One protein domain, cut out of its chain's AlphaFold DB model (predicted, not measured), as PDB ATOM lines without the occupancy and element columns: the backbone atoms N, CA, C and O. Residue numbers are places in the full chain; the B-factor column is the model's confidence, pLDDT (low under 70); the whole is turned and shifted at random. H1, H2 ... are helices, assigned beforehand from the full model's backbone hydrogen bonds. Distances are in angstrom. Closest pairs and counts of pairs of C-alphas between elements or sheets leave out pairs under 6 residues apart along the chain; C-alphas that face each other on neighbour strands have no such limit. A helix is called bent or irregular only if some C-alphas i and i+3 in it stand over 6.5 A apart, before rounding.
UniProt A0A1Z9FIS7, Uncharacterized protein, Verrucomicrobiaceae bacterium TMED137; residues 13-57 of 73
ATOM      1  N   CYS A  13     -18.153  -4.843  50.750       69.25
ATOM      2  CA  CYS A  13     -18.124  -4.682  49.297       69.25
ATOM      3  C   CYS A  13     -18.728  -3.332  48.885       69.25
ATOM      4  O   CYS A  13     -18.137  -2.603  48.093       69.25
ATOM      5  N   ALA A  14     -19.861  -2.952  49.481       69.06
ATOM      6  CA  ALA A  14     -20.511  -1.670  49.216       69.06
ATOM      7  C   ALA A  14     -19.644  -0.461  49.630       69.06
ATOM      8  O   ALA A  14     -19.610   0.549  48.928       69.06
ATOM      9  N   ASN A  15     -18.907  -0.562  50.741       69.94
ATOM     10  CA  ASN A  15     -18.031   0.515  51.209       69.94
ATOM     11  C   ASN A  15     -16.748   0.664  50.380       69.94
ATOM     12  O   ASN A  15     -16.265   1.788  50.224       69.94
ATOM     13  N   ALA A  16     -16.225  -0.430  49.816       68.12
ATOM     14  CA  ALA A  16     -15.080  -0.386  48.907       68.12
ATOM     15  C   ALA A  16     -15.404   0.388  47.615       68.12
ATOM     16  O   ALA A  16     -14.594   1.190  47.153       68.12
ATOM     17  N   PHE A  17     -16.626   0.235  47.093       64.31
ATOM     18  CA  PHE A  17     -17.115   0.988  45.933       64.31
ATOM     19  C   PHE A  17     -17.261   2.491  46.171       64.31
ATOM     20  O   PHE A  17     -17.169   3.272  45.232       64.31
ATOM     21  N   LYS A  18     -17.490   2.912  47.419       66.31
ATOM     22  CA  LYS A  18     -17.689   4.328  47.754       66.31
ATOM     23  C   LYS A  18     -16.420   5.177  47.635       66.31
ATOM     24  O   LYS A  18     -16.538   6.390  47.518       66.31
ATOM     25  N   HIS A  19     -15.240   4.558  47.708       64.25
ATOM     26  CA  HIS A  19     -13.956   5.269  47.795       64.25
ATOM     27  C   HIS A  19     -12.948   4.869  46.707       64.25
ATOM     28  O   HIS A  19     -11.934   5.546  46.552       64.25
ATOM     29  N   GLY A  20     -13.181   3.776  45.977       62.66
ATOM     30  CA  GLY A  20     -12.306   3.327  44.895       62.66
ATOM     31  C   GLY A  20     -12.756   3.866  43.539       62.66
ATOM     32  O   GLY A  20     -13.942   3.824  43.233       62.66
ATOM     33  N   GLY A  21     -11.813   4.365  42.731       64.44
ATOM     34  CA  GLY A  21     -12.082   4.846  41.371       64.44
ATOM     35  C   GLY A  21     -12.848   3.814  40.532       64.44
ATOM     36  O   GLY A  21     -12.554   2.617  40.618       64.44
ATOM     37  N   GLU A  22     -13.825   4.310  39.762       63.00
ATOM     38  CA  GLU A  22     -14.925   3.563  39.122       63.00
ATOM     39  C   GLU A  22     -14.511   2.210  38.524       63.00
ATOM     40  O   GLU A  22     -15.137   1.191  38.826       63.00
ATOM     41  N   ASP A  23     -13.423   2.164  37.754       66.75
ATOM     42  CA  ASP A  23     -13.059   0.957  37.008       66.75
ATOM     43  C   ASP A  23     -12.268  -0.063  37.842       66.75
ATOM     44  O   ASP A  23     -12.588  -1.252  37.852       66.75
ATOM     45  N   ALA A  24     -11.251   0.367  38.595       69.06
ATOM     46  CA  ALA A  24     -10.364  -0.552  39.321       69.06
ATOM     47  C   ALA A  24     -11.070  -1.256  40.495       69.06
ATOM     48  O   ALA A  24     -10.825  -2.438  40.763       69.06
ATOM     49  N   ALA A  25     -11.980  -0.554  41.176       69.75
ATOM     50  CA  ALA A  25     -12.758  -1.118  42.276       69.75
ATOM     51  C   ALA A  25     -13.790  -2.153  41.791       69.75
ATOM     52  O   ALA A  25     -14.017  -3.163  42.467       69.75
ATOM     53  N   GLY A  26     -14.362  -1.950  40.597       70.62
ATOM     54  CA  GLY A  26     -15.302  -2.886  39.978       70.62
ATOM     55  C   GLY A  26     -14.682  -4.248  39.679       70.62
ATOM     56  O   GLY A  26     -15.262  -5.282  40.024       70.62
ATOM     57  N   TRP A  27     -13.468  -4.263  39.126       76.38
ATOM     58  CA  TRP A  27     -12.750  -5.507  38.830       76.38
ATOM     59  C   TRP A  27     -12.360  -6.285  40.091       76.38
ATOM     60  O   TRP A  27     -12.498  -7.509  40.125       76.38
ATOM     61  N   ALA A  28     -11.942  -5.596  41.156       77.38
ATOM     62  CA  ALA A  28     -11.593  -6.243  42.420       77.38
ATOM     63  C   ALA A  28     -12.796  -6.964  43.057       77.38
ATOM     64  O   ALA A  28     -12.665  -8.097  43.530       77.38
ATOM     65  N   ILE A  29     -13.987  -6.350  43.029       77.00
ATOM     66  CA  ILE A  29     -15.193  -7.004  43.551       77.00
ATOM     67  C   ILE A  29     -15.613  -8.188  42.687       77.00
ATOM     68  O   ILE A  29     -16.057  -9.203  43.225       77.00
ATOM     69  N   ALA A  30     -15.496  -8.063  41.362       79.50
ATOM     70  CA  ALA A  30     -15.900  -9.116  40.444       79.50
ATOM     71  C   ALA A  30     -15.095 -10.394  40.705       79.50
ATOM     72  O   ALA A  30     -15.676 -11.475  40.777       79.50
ATOM     73  N   LEU A  31     -13.786 -10.266  40.951       82.31
ATOM     74  CA  LEU A  31     -12.926 -11.392  41.322       82.31
ATOM     75  C   LEU A  31     -13.306 -12.003  42.676       82.31
ATOM     76  O   LEU A  31     -13.360 -13.225  42.801       82.31
ATOM     77  N   MET A  32     -13.625 -11.180  43.677       82.88
ATOM     78  CA  MET A  32     -14.078 -11.683  44.977       82.88
ATOM     79  C   MET A  32     -15.396 -12.459  44.864       82.88
ATOM     80  O   MET A  32     -15.513 -13.557  45.408       82.88
ATOM     81  N   LEU A  33     -16.376 -11.939  44.122       82.69
ATOM     82  CA  LEU A  33     -17.647 -12.633  43.897       82.69
ATOM     83  C   LEU A  33     -17.467 -13.910  43.070       82.69
ATOM     84  O   LEU A  33     -18.102 -14.917  43.381       82.69
ATOM     85  N   LEU A  34     -16.566 -13.900  42.084       85.94
ATOM     86  CA  LEU A  34     -16.220 -15.081  41.293       85.94
ATOM     87  C   LEU A  34     -15.702 -16.214  42.178       85.94
ATOM     88  O   LEU A  34     -15.968 -17.361  41.862       85.94
ATOM     89  N   VAL A  35     -15.032 -15.925  43.296       89.75
ATOM     90  CA  VAL A  35     -14.556 -16.955  44.234       89.75
ATOM     91  C   VAL A  35     -15.609 -17.316  45.287       89.75
ATOM     92  O   VAL A  35     -15.801 -18.492  45.594       89.75
ATOM     93  N   ILE A  36     -16.332 -16.337  45.834       87.62
ATOM     94  CA  ILE A  36     -17.313 -16.576  46.906       87.62
ATOM     95  C   ILE A  36     -18.510 -17.388  46.398       87.62
ATOM     96  O   ILE A  36     -18.945 -18.326  47.066       87.62
ATOM     97  N   VAL A  37     -19.032 -17.067  45.210       90.12
ATOM     98  CA  VAL A  37     -20.190 -17.761  44.628       90.12
ATOM     99  C   VAL A  37     -19.948 -19.270  44.463       90.12
ATOM    100  O   VAL A  37     -20.761 -20.034  44.983       90.12
ATOM    101  N   PRO A  38     -18.868 -19.756  43.819       90.31
ATOM    102  CA  PRO A  38     -18.618 -21.188  43.697       90.31
ATOM    103  C   PRO A  38     -18.338 -21.857  45.044       90.31
ATOM    104  O   PRO A  38     -18.722 -23.006  45.232       90.31
ATOM    105  N   LEU A  39     -17.725 -21.165  46.009       93.88
ATOM    106  CA  LEU A  39     -17.537 -21.731  47.348       93.88
ATOM    107  C   LEU A  39     -18.881 -22.001  48.032       93.88
ATOM    108  O   LEU A  39     -19.118 -23.110  48.512       93.88
ATOM    109  N   VAL A  40     -19.790 -21.022  48.027       93.69
ATOM    110  CA  VAL A  40     -21.125 -21.178  48.623       93.69
ATOM    111  C   VAL A  40     -21.937 -22.237  47.876       93.69
ATOM    112  O   VAL A  40     -22.574 -23.077  48.515       93.69
ATOM    113  N   THR A  41     -21.893 -22.262  46.538       94.56
ATOM    114  CA  THR A  41     -22.624 -23.279  45.767       94.56
ATOM    115  C   THR A  41     -22.097 -24.683  46.032       94.56
ATOM    116  O   THR A  41     -22.906 -25.599  46.170       94.56
ATOM    117  N   MET A  42     -20.780 -24.869  46.178       94.62
ATOM    118  CA  MET A  42     -20.203 -26.167  46.535       94.62
ATOM    119  C   MET A  42     -20.664 -26.624  47.917       94.62
ATOM    120  O   MET A  42     -21.095 -27.766  48.058       94.62
ATOM    121  N   VAL A  43     -20.647 -25.746  48.925       96.12
ATOM    122  CA  VAL A  43     -21.121 -26.083  50.280       96.12
ATOM    123  C   VAL A  43     -22.582 -26.535  50.251       96.12
ATOM    124  O   VAL A  43     -22.903 -27.611  50.760       96.12
ATOM    125  N   VAL A  44     -23.459 -25.765  49.603       95.62
ATOM    126  CA  VAL A  44     -24.882 -26.117  49.476       95.62
ATOM    127  C   VAL A  44     -25.056 -27.424  48.698       95.62
ATOM    128  O   VAL A  44     -25.850 -28.278  49.091       95.62
ATOM    129  N   TRP A  45     -24.283 -27.634  47.631       96.19
ATOM    130  CA  TRP A  45     -24.315 -28.873  46.854       96.19
ATOM    131  C   TRP A  45     -23.919 -30.091  47.695       96.19
ATOM    132  O   TRP A  45     -24.603 -31.117  47.648       96.19
ATOM    133  N   PHE A  46     -22.863 -29.982  48.507       94.75
ATOM    134  CA  PHE A  46     -22.461 -31.045  49.425       94.75
ATOM    135  C   PHE A  46     -23.534 -31.321  50.480       94.75
ATOM    136  O   PHE A  46     -23.858 -32.489  50.694       94.75
ATOM    137  N   MET A  47     -24.138 -30.287  51.074       94.75
ATOM    138  CA  MET A  47     -25.247 -30.450  52.026       94.75
ATOM    139  C   MET A  47     -26.422 -31.210  51.401       94.75
ATOM    140  O   MET A  47     -26.893 -32.200  51.960       94.75
ATOM    141  N   VAL A  48     -26.850 -30.813  50.199       94.75
ATOM    142  CA  VAL A  48     -27.931 -31.495  49.468       94.75
ATOM    143  C   VAL A  48     -27.551 -32.939  49.148       94.75
ATOM    144  O   VAL A  48     -28.371 -33.848  49.293       94.75
ATOM    145  N   LYS A  49     -26.309 -33.182  48.722       92.69
ATOM    146  CA  LYS A  49     -25.824 -34.529  48.416       92.69
ATOM    147  C   LYS A  49     -25.840 -35.426  49.656       92.69
ATOM    148  O   LYS A  49     -26.242 -36.583  49.540       92.69
ATOM    149  N   ILE A  50     -25.419 -34.914  50.811       90.12
ATOM    150  CA  ILE A  50     -25.427 -35.652  52.081       90.12
ATOM    151  C   ILE A  50     -26.866 -35.980  52.480       90.12
ATOM    152  O   ILE A  50     -27.179 -37.156  52.629       90.12
ATOM    153  N   ALA A  51     -27.766 -34.995  52.497       88.88
ATOM    154  CA  ALA A  51     -29.176 -35.216  52.827       88.88
ATOM    155  C   ALA A  51     -29.852 -36.242  51.896       88.88
ATOM    156  O   ALA A  51     -30.663 -37.062  52.326       88.88
ATOM    157  N   LYS A  52     -29.503 -36.248  50.601       87.50
ATOM    158  CA  LYS A  52     -29.987 -37.274  49.661       87.50
ATOM    159  C   LYS A  52     -29.435 -38.665  49.976       87.50
ATOM    160  O   LYS A  52     -30.168 -39.638  49.830       87.50
ATOM    161  N   ARG A  53     -28.168 -38.774  50.390       86.38
ATOM    162  CA  ARG A  53     -27.566 -40.053  50.807       86.38
ATOM    163  C   ARG A  53     -28.195 -40.572  52.093       86.38
ATOM    164  O   ARG A  53     -28.472 -41.762  52.162       86.38
ATOM    165  N   GLU A  54     -28.454 -39.695  53.056       82.25
ATOM    166  CA  GLU A  54     -29.146 -40.045  54.298       82.25
ATOM    167  C   GLU A  54     -30.520 -40.642  54.003       82.25
ATOM    168  O   GLU A  54     -30.819 -41.724  54.482       82.25
ATOM    169  N   ARG A  55     -31.312 -40.028  53.115       77.12
ATOM    170  CA  ARG A  55     -32.621 -40.578  52.718       77.12
ATOM    171  C   ARG A  55     -32.545 -41.931  52.008       77.12
ATOM    172  O   ARG A  55     -33.467 -42.721  52.141       77.12
ATOM    173  N   ALA A  56     -31.487 -42.189  51.240       79.44
ATOM    174  CA  ALA A  56     -31.310 -43.470  50.554       79.44
ATOM    175  C   ALA A  56     -30.843 -44.594  51.495       79.44
ATOM    176  O   ALA A  56     -31.112 -45.759  51.225       79.44
ATOM    177  N   GLY A  57     -30.123 -44.246  52.565       73.94
ATOM    178  CA  GLY A  57     -29.699 -45.173  53.616       73.94
ATOM    179  C   GLY A  57     -30.641 -45.218  54.820       73.94
ATOM    180  O   GLY A  57     -30.366 -45.960  55.759       73.94
TER     181      GLY A  57
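This is residues 13 to 57 of the 73 residues of an uncharacterized protein of Verrucomicrobiaceae bacterium TMED137 (UniProt A0A1Z9FIS7). One long helix, H2, makes almost the whole length of a thin rod, and the very short helix H1, joined to H2 by a tight link, is folded back beside residues 25 to 29 of H2. The rest of H2, residues 34 to 57, sticks out free. The printed part has 45 residues with two named helices, H1 then H2 along the chain, and no named strand; the class is all helix. The whole is extended, with a radius of gyration of the C-alphas of 17.1 A and spans of 54 by 15 by 7 A.

H2, residues 22 to 57, touches H1, residues 13 to 17, with residues 25 to 29 alone. There are 4 pairs of C-alphas within 8 A between the two helices, and the closest are those of Phe 17 and Ala 25, 6.1 A apart. Their centres are 20.7 A apart. The link from H1 to H2, 4 residues, is tight. In H1 every O i to N i+4 pair is within hydrogen-bond range; in H2 30 of 32 are.

H2 measures 52.9 A from C-alpha 22 at (-14.925, 3.563, 39.122) to C-alpha 57 at (-29.699, -45.173, 53.616). It is neither bent nor irregular, but only just: C-alphas 22 and 25 are 6.0 A apart. H1 has 5 residues and measures 6.7 A from its first to its last C-alpha, beginning with C-alpha 13 at (-18.124, -4.682, 49.297).

The two C-alphas farthest apart are those of Gly 21 and Gly 57, at 54.4 A. The printed part has no cut, and its one link is tight. The mean pLDDT of the printed part is 81.0, and residues 13 to 25 are under 70, the model's low-confidence stretch.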